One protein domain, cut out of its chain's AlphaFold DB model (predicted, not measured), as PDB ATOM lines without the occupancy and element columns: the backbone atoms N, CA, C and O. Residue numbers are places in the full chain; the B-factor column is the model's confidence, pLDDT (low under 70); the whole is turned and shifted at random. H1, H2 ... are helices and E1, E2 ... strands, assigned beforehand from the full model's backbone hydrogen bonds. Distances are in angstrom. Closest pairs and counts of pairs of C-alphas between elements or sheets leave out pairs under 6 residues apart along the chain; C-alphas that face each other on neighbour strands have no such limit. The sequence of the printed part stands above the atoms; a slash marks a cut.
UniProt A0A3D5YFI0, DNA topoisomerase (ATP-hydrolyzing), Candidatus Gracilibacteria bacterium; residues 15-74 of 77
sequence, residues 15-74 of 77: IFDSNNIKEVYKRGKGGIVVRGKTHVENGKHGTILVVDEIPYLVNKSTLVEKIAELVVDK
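AT A GLANCE: This is residues 15 to 74 of the 77 residues of the protein "DNA topoisomerase (ATP-hydrolyzing)" of Candidatus Gracilibacteria bacterium (UniProt A0A3D5YFI0). The model is a long open shape: a two-stranded hairpin of E2 and E3 makes one end, H1 makes the other, and the short strand E1 joins them by running on into E2. The hairpin tip, residues 42 to 47, sticks out, and so do residues 64 to 74, most of H2 and the last residues, an arm set off from the hairpin. The printed part has 60 residues with two named helices and three named strands, in the order H1, E1, E2, E3, H2; the one sheet has the order E2 - E3, antiparallel, and the class is mixed, helices and strands. It is only just extended, close to loose, with a radius of gyration of the C-alphas of 16.0 A, and it spans 49 by 24 by 19 A, only just a rod.

HOW THE PARTS SIT: E2, residues 37 to 43, and E3, residues 46 to 53, form a hairpin, antiparallel at 153 degrees between their directions. The C-alphas of Thr 38 and Val 51, which face each other, are 4.4 A apart. N 41 and O 48 are within hydrogen-bond range at 2.8 A, as are N 50 and O 39 at 2.8 A. E1, residues 33 to 35, runs on into E2 across a break of 1 residue at 28 degrees, and the two meet only through their link. E1 pairs with no named strand, but residues 15 to 16 form a short antiparallel pairing with residues 33 to 34 of E1. H1, residues 18 to 27, is apart from E1, E2 and E3. H2, residues 60 to 72, is apart from H1, E1 and E2. In H2 every O i to N i+4 pair is within hydrogen-bond range; in H1 4 of 6 are.

IN THESE COORDINATES: E2 measures 18.8 A from first to last C-alpha, and E3, the longest strand by residues, 21.9 A, beginning at C-alpha 46 at (2.849, -14.660, 32.116). H1 starts at C-alpha 18 at (4.509, -38.072, 8.219) and is 15.0 A long. E1 is 6.7 A long. H2, the longest helix, is 18.8 A long and ends at C-alpha 72 at (-14.615, -12.002, 22.161).

THE WHOLE: The two C-alphas farthest apart, those of Arg 27 and Lys 44, are 50.1 A apart. Residues 15 to 74 are printed, and the printed part has no cut. The links H1 to E1, E1 to E2 and E2 to E3 are tight, the link E3 to H2 is short, and no link is long. The mean pLDDT of the printed part is 90.7, and no printed residue is under 70.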
ATOM      1  N   ILE A  15       4.844 -30.436   8.686       87.94
ATOM      2  CA  ILE A  15       3.786 -31.370   8.334       87.94
ATOM      3  C   ILE A  15       3.468 -32.214   9.560       87.94
ATOM      4  O   ILE A  15       4.346 -32.833  10.164       87.94
ATOM      5  N   PHE A  16       2.192 -32.232   9.918       80.00
ATOM      6  CA  PHE A  16       1.677 -33.083  10.969       80.00
ATOM      7  C   PHE A  16       1.401 -34.480  10.399       80.00
ATOM      8  O   PHE A  16       0.739 -34.616   9.374       80.00
ATOM      9  N   ASP A  17       1.917 -35.502  11.084       77.69
ATOM     10  CA  ASP A  17       1.827 -36.920  10.716       77.69
ATOM     11  C   ASP A  17       2.439 -37.296   9.347       77.69
ATOM     12  O   ASP A  17       1.793 -37.375   8.301       77.69
ATOM     13  N   SER A  18       3.732 -37.627   9.385       76.06
ATOM     14  CA  SER A  18       4.509 -38.072   8.219       76.06
ATOM     15  C   SER A  18       4.013 -39.372   7.564       76.06
ATOM     16  O   SER A  18       4.375 -39.645   6.414       76.06
ATOM     17  N   ASN A  19       3.184 -40.179   8.239       79.75
ATOM     18  CA  ASN A  19       2.666 -41.421   7.655       79.75
ATOM     19  C   ASN A  19       1.677 -41.144   6.525       79.75
ATOM     20  O   ASN A  19       1.649 -41.874   5.532       79.75
ATOM     21  N   ASN A  20       0.927 -40.051   6.639       82.38
ATOM     22  CA  ASN A  20      -0.063 -39.660   5.650       82.38
ATOM     23  C   ASN A  20       0.596 -39.267   4.311       82.38
ATOM     24  O   ASN A  20       0.103 -39.623   3.244       82.38
ATOM     25  N   ILE A  21       1.793 -38.665   4.345       86.81
ATOM     26  CA  ILE A  21       2.563 -38.305   3.138       86.81
ATOM     27  C   ILE A  21       2.825 -39.536   2.254       86.81
ATOM     28  O   ILE A  21       2.671 -39.472   1.033       86.81
ATOM     29  N   LYS A  22       3.176 -40.678   2.863       85.81
ATOM     30  CA  LYS A  22       3.453 -41.924   2.128       85.81
ATOM     31  C   LYS A  22       2.224 -42.411   1.366       85.81
ATOM     32  O   LYS A  22       2.348 -42.825   0.217       85.81
ATOM     33  N   GLU A  23       1.052 -42.377   1.994       86.31
ATOM     34  CA  GLU A  23      -0.195 -42.811   1.358       86.31
ATOM     35  C   GLU A  23      -0.654 -41.826   0.282       86.31
ATOM     36  O   GLU A  23      -1.054 -42.261  -0.799       86.31
ATOM     37  N   VAL A  24      -0.512 -40.520   0.520       89.31
ATOM     38  CA  VAL A  24      -0.805 -39.480  -0.477       89.31
ATOM     39  C   VAL A  24       0.056 -39.666  -1.726       89.31
ATOM     40  O   VAL A  24      -0.472 -39.637  -2.835       89.31
ATOM     41  N   TYR A  25       1.355 -39.925  -1.572       87.94
ATOM     42  CA  TYR A  25       2.245 -40.162  -2.712       87.94
ATOM     43  C   TYR A  25       1.950 -41.462  -3.460       87.94
ATOM     44  O   TYR A  25       2.092 -41.497  -4.678       87.94
ATOM     45  N   LYS A  26       1.501 -42.515  -2.769       88.25
ATOM     46  CA  LYS A  26       1.092 -43.766  -3.430       88.25
ATOM     47  C   LYS A  26      -0.232 -43.630  -4.182       88.25
ATOM     48  O   LYS A  26      -0.370 -44.174  -5.271       88.25
ATOM     49  N   ARG A  27      -1.225 -42.972  -3.577       90.06
ATOM     50  CA  ARG A  27      -2.605 -42.910  -4.094       90.06
ATOM     51  C   ARG A  27      -2.864 -41.689  -4.979       90.06
ATOM     52  O   ARG A  27      -3.890 -41.638  -5.650       90.06
ATOM     53  N   GLY A  28      -1.987 -40.686  -4.940       85.69
ATOM     54  CA  GLY A  28      -2.129 -39.407  -5.646       85.69
ATOM     55  C   GLY A  28      -3.214 -38.482  -5.082       85.69
ATOM     56  O   GLY A  28      -3.424 -37.392  -5.607       85.69
ATOM     57  N   LYS A  29      -3.925 -38.901  -4.028       84.50
ATOM     58  CA  LYS A  29      -4.980 -38.133  -3.360       84.50
ATOM     59  C   LYS A  29      -4.904 -38.338  -1.853       84.50
ATOM     60  O   LYS A  29      -4.764 -39.463  -1.380       84.50
ATOM     61  N   GLY A  30      -5.064 -37.247  -1.118       85.12
ATOM     62  CA  GLY A  30      -5.220 -37.226   0.333       85.12
ATOM     63  C   GLY A  30      -4.820 -35.867   0.905       85.12
ATOM     64  O   GLY A  30      -4.165 -35.068   0.235       85.12
ATOM     65  N   GLY A  31      -5.282 -35.580   2.119       86.06
ATOM     66  CA  GLY A  31      -5.019 -34.307   2.784       86.06
ATOM     67  C   GLY A  31      -3.684 -34.331   3.513       86.06
ATOM     68  O   GLY A  31      -3.409 -35.279   4.243       86.06
ATOM     69  N   ILE A  32      -2.882 -33.280   3.356       87.56
ATOM     70  CA  ILE A  32      -1.659 -33.064   4.136       87.56
ATOM     71  C   ILE A  32      -1.951 -31.956   5.142       87.56
ATOM     72  O   ILE A  32      -2.302 -30.842   4.759       87.56
ATOM     73  N   VAL A  33      -1.832 -32.271   6.431       88.81
ATOM     74  CA  VAL A  33      -2.066 -31.298   7.500       88.81
ATOM     75  C   VAL A  33      -0.770 -30.544   7.762       88.81
ATOM     76  O   VAL A  33       0.245 -31.143   8.114       88.81
ATOM     77  N   VAL A  34      -0.806 -29.224   7.605       90.94
ATOM     78  CA  VAL A  34       0.338 -28.336   7.843       90.94
ATOM     79  C   VAL A  34       0.059 -27.497   9.081       90.94
ATOM     80  O   VAL A  34      -1.032 -26.940   9.224       90.94
ATOM     81  N   ARG A  35       1.038 -27.404   9.979       91.69
ATOM     82  CA  ARG A  35       0.948 -26.615  11.208       91.69
ATOM     83  C   ARG A  35       2.029 -25.535  11.224       91.69
ATOM     84  O   ARG A  35       3.149 -25.757  10.770       91.69
ATOM     85  N   GLY A  36       1.662 -24.365  11.742       93.25
ATOM     86  CA  GLY A  36       2.600 -23.275  11.989       93.25
ATOM     87  C   GLY A  36       3.561 -23.608  13.128       93.25
ATOM     88  O   GLY A  36       3.233 -24.393  14.022       93.25
ATOM     89  N   LYS A  37       4.751 -23.016  13.098       94.00
ATOM     90  CA  LYS A  37       5.738 -23.171  14.163       94.00
ATOM     91  C   LYS A  37       5.481 -22.128  15.238       94.00
ATOM     92  O   LYS A  37       5.262 -20.957  14.938       94.00
ATOM     93  N   THR A  38       5.479 -22.581  16.484       95.12
ATOM     94  CA  THR A  38       5.261 -21.725  17.647       95.12
ATOM     95  C   THR A  38       6.234 -22.109  18.741       95.12
ATOM     96  O   THR A  38       6.621 -23.280  18.837       95.12
ATOM     97  N   HIS A  39       6.597 -21.148  19.573       94.81
ATOM     98  CA  HIS A  39       7.343 -21.391  20.794       94.81
ATOM     99  C   HIS A  39       6.763 -20.567  21.939       94.81
ATOM    100  O   HIS A  39       5.993 -19.627  21.743       94.81
ATOM    101  N   VAL A  40       7.101 -20.980  23.154       95.69
ATOM    102  CA  VAL A  40       6.610 -20.359  24.375       95.69
ATOM    103  C   VAL A  40       7.730 -19.544  24.997       95.69
ATOM    104  O   VAL A  40       8.815 -20.070  25.244       95.69
ATOM    105  N   GLU A  41       7.444 -18.285  25.292       95.00
ATOM    106  CA  GLU A  41       8.324 -17.394  26.033       95.00
ATOM    107  C   GLU A  41       7.696 -17.023  27.378       95.00
ATOM    108  O   GLU A  41       6.481 -16.852  27.503       95.00
ATOM    109  N   ASN A  42       8.527 -16.873  28.409       91.62
ATOM    110  CA  ASN A  42       8.078 -16.371  29.704       91.62
ATOM    111  C   ASN A  42       8.203 -14.847  29.717       91.62
ATOM    112  O   ASN A  42       9.296 -14.297  29.867       91.62
ATOM    113  N   GLY A  43       7.075 -14.164  29.552       86.81
ATOM    114  CA  GLY A  43       6.979 -12.721  29.710       86.81
ATOM    115  C   GLY A  43       6.900 -12.307  31.180       86.81
ATOM    116  O   GLY A  43       6.631 -13.107  32.074       86.81
ATOM    117  N   LYS A  44       7.067 -11.003  31.441       84.69
ATOM    118  CA  LYS A  44       6.990 -10.430  32.801       84.69
ATOM    119  C   LYS A  44       5.647 -10.670  33.504       84.69
ATOM    120  O   LYS A  44       5.597 -10.656  34.727       84.69
ATOM    121  N   HIS A  45       4.576 -10.856  32.736       84.44
ATOM    122  CA  HIS A  45       3.207 -10.996  33.238       84.44
ATOM    123  C   HIS A  45       2.572 -12.353  32.903       84.44
ATOM    124  O   HIS A  45       1.371 -12.514  33.090       84.44
ATOM    125  N   GLY A  46       3.354 -13.325  32.425       88.38
ATOM    126  CA  GLY A  46       2.849 -14.660  32.116       88.38
ATOM    127  C   GLY A  46       3.466 -15.275  30.870       88.38
ATOM    128  O   GLY A  46       4.451 -14.785  30.318       88.38
ATOM    129  N   THR A  47       2.871 -16.378  30.442       92.44
ATOM    130  CA  THR A  47       3.299 -17.150  29.280       92.44
ATOM    131  C   THR A  47       2.845 -16.473  27.989       92.44
ATOM    132  O   THR A  47       1.668 -16.166  27.826       92.44
ATOM    133  N   ILE A  48       3.775 -16.256  27.063       93.06
ATOM    134  CA  ILE A  48       3.519 -15.684  25.740       93.06
ATOM    135  C   ILE A  48       3.756 -16.781  24.707       93.06
ATOM    136  O   ILE A  48       4.823 -17.390  24.673       93.06
ATOM    137  N   LEU A  49       2.762 -17.041  23.858       93.12
ATOM    138  CA  LEU A  49       2.922 -17.921  22.705       93.12
ATOM    139  C   LEU A  49       3.329 -17.083  21.491       93.12
ATOM    140  O   LEU A  49       2.554 -16.255  21.012       93.12
ATOM    141  N   VAL A  50       4.535 -17.313  20.986       94.25
ATOM    142  CA  VAL A  50       5.071 -16.641  19.802       94.25
ATOM    143  C   VAL A  50       4.891 -17.553  18.593       94.25
ATOM    144  O   VAL A  50       5.232 -18.735  18.632       94.25
ATOM    145  N   VAL A  51       4.321 -17.010  17.516       94.69
ATOM    146  CA  VAL A  51       4.125 -17.714  16.241       94.69
ATOM    147  C   VAL A  51       5.213 -17.277  15.268       94.69
ATOM    148  O   VAL A  51       5.184 -16.146  14.783       94.69
ATOM    149  N   ASP A  52       6.152 -18.174  14.974       94.31
ATOM    150  CA  ASP A  52       7.291 -17.903  14.088       94.31
ATOM    151  C   ASP A  52       6.918 -18.069  12.612       94.31
ATOM    152  O   ASP A  52       7.324 -17.288  11.753       94.31
ATOM    153  N   GLU A  53       6.134 -19.108  12.310       94.94
ATOM    154  CA  GLU A  53       5.826 -19.539  10.945       94.94
ATOM    155  C   GLU A  53       4.344 -19.914  10.841       94.94
ATOM    156  O   GLU A  53       3.783 -20.525  11.756       94.94
ATOM    157  N   ILE A  54       3.704 -19.597   9.712       94.19
ATOM    158  CA  ILE A  54       2.292 -19.918   9.450       94.19
ATOM    159  C   ILE A  54       2.150 -20.900   8.277       94.19
ATOM    160  O   ILE A  54       3.001 -20.913   7.384       94.19
ATOM    161  N   PRO A  55       1.085 -21.726   8.244       93.88
ATOM    162  CA  PRO A  55       0.879 -22.666   7.148       93.88
ATOM    163  C   PRO A  55       0.745 -21.980   5.786       93.88
ATOM    164  O   PRO A  55       0.287 -20.841   5.675       93.88
ATOM    165  N   TYR A  56       1.089 -22.718   4.733       92.00
ATOM    166  CA  TYR A  56       0.981 -22.231   3.362       92.00
ATOM    167  C   TYR A  56      -0.462 -21.850   3.008       92.00
ATOM    168  O   TYR A  56      -1.406 -22.531   3.405       92.00
ATOM    169  N   LEU A  57      -0.620 -20.760   2.249       90.31
ATOM    170  CA  LEU A  57      -1.905 -20.146   1.865       90.31
ATOM    171  C   LEU A  57      -2.731 -19.551   3.018       90.31
ATOM    172  O   LEU A  57      -3.835 -19.061   2.778       90.31
ATOM    173  N   VAL A  58      -2.221 -19.530   4.253       93.25
ATOM    174  CA  VAL A  58      -2.890 -18.831   5.356       93.25
ATOM    175  C   VAL A  58      -2.543 -17.347   5.307       93.25
ATOM    176  O   VAL A  58      -1.378 -16.959   5.327       93.25
ATOM    177  N   ASN A  59      -3.569 -16.498   5.273       93.94
ATOM    178  CA  ASN A  59      -3.396 -15.057   5.404       93.94
ATOM    179  C   ASN A  59      -3.200 -14.680   6.883       93.94
ATOM    180  O   ASN A  59      -4.033 -15.017   7.730       93.94
ATOM    181  N   LYS A  60      -2.120 -13.949   7.186       92.56
ATOM    182  CA  LYS A  60      -1.797 -13.500   8.548       92.56
ATOM    183  C   LYS A  60      -2.888 -12.609   9.152       92.56
ATOM    184  O   LYS A  60      -3.229 -12.805  10.314       92.56
ATOM    185  N   SER A  61      -3.434 -11.658   8.397       95.81
ATOM    186  CA  SER A  61      -4.448 -10.723   8.904       95.81
ATOM    187  C   SER A  61      -5.719 -11.465   9.306       95.81
ATOM    188  O   SER A  61      -6.162 -11.353  10.443       95.81
ATOM    189  N   THR A  62      -6.220 -12.339   8.429       96.12
ATOM    190  CA  THR A  62      -7.410 -13.161   8.706       96.12
ATOM    191  C   THR A  62      -7.198 -14.127   9.874       96.12
ATOM    192  O   THR A  62      -8.138 -14.434  10.605       96.12
ATOM    193  N   LEU A  63      -5.973 -14.630  10.072       94.62
ATOM    194  CA  LEU A  63      -5.643 -15.461  11.232       94.62
ATOM    195  C   LEU A  63      -5.764 -14.664  12.538       94.62
ATOM    196  O   LEU A  63      -6.387 -15.142  13.482       94.62
ATOM    197  N   VAL A  64      -5.196 -13.456  12.583       95.31
ATOM    198  CA  VAL A  64      -5.250 -12.584  13.768       95.31
ATOM    199  C   VAL A  64      -6.685 -12.153  14.070       95.31
ATOM    200  O   VAL A  64      -7.103 -12.217  15.223       95.31
ATOM    201  N   GLU A  65      -7.457 -11.786  13.045       96.50
ATOM    202  CA  GLU A  65      -8.880 -11.448  13.177       96.50
ATOM    203  C   GLU A  65      -9.676 -12.596  13.810       96.50
ATOM    204  O   GLU A  65     -10.400 -12.379  14.779       96.50
ATOM    205  N   LYS A  66      -9.475 -13.834  13.338       95.69
ATOM    206  CA  LYS A  66     -10.133 -15.019  13.911       95.69
ATOM    207  C   LYS A  66      -9.727 -15.286  15.356       95.69
ATOM    208  O   LYS A  66     -10.562 -15.705  16.147       95.69
ATOM    209  N   ILE A  67      -8.461 -15.069  15.717       94.44
ATOM    210  CA  ILE A  67      -8.020 -15.222  17.112       94.44
ATOM    211  C   ILE A  67      -8.738 -14.196  17.998       94.44
ATOM    212  O   ILE A  67      -9.257 -14.565  19.048       94.44
ATOM    213  N   ALA A  68      -8.823 -12.938  17.561       94.94
ATOM    214  CA  ALA A  68      -9.529 -11.892  18.298       94.94
ATOM    215  C   ALA A  68     -11.030 -12.198  18.444       94.94
ATOM    216  O   ALA A  68     -11.582 -12.043  19.533       94.94
ATOM    217  N   GLU A  69     -11.676 -12.689  17.384       96.44
ATOM    218  CA  GLU A  69     -13.076 -13.125  17.412       96.44
ATOM    219  C   GLU A  69     -13.305 -14.229  18.457       96.44
ATOM    220  O   GLU A  69     -14.231 -14.138  19.257       96.44
ATOM    221  N   LEU A  70     -12.420 -15.229  18.526       95.56
ATOM    222  CA  LEU A  70     -12.535 -16.328  19.495       95.56
ATOM    223  C   LEU A  70     -12.384 -15.878  20.958       95.56
ATOM    224  O   LEU A  70     -13.004 -16.482  21.838       95.56
ATOM    225  N   VAL A  71     -11.594 -14.833  21.215       94.94
ATOM    226  CA  VAL A  71     -11.475 -14.209  22.545       94.94
ATOM    227  C   VAL A  71     -12.762 -13.463  22.904       94.94
ATOM    228  O   VAL A  71     -13.271 -13.601  24.014       94.94
ATOM    229  N   VAL A  72     -13.337 -12.711  21.958       95.12
ATOM    230  CA  VAL A  72     -14.615 -12.002  22.161       95.12
ATOM    231  C   VAL A  72     -15.760 -12.986  22.421       95.12
ATOM    232  O   VAL A  72     -16.557 -12.775  23.335       95.12
ATOM    233  N   ASP A  73     -15.788 -14.093  21.679       96.44
ATOM    234  CA  ASP A  73     -16.730 -15.206  21.845       96.44
ATOM    235  C   ASP A  73     -16.525 -15.998  23.151       96.44
ATOM    236  O   ASP A  73     -17.303 -16.914  23.434       96.44
ATOM    237  N   LYS A  74     -15.477 -15.690  23.932       92.56
ATOM    238  CA  LYS A  74     -15.064 -16.424  25.143       92.56
ATOM    239  C   LYS A  74     -14.880 -17.926  24.912       92.56
ATOM    240  O   LYS A  74     -15.168 -18.749  25.779       92.56
TER     241      LYS A  74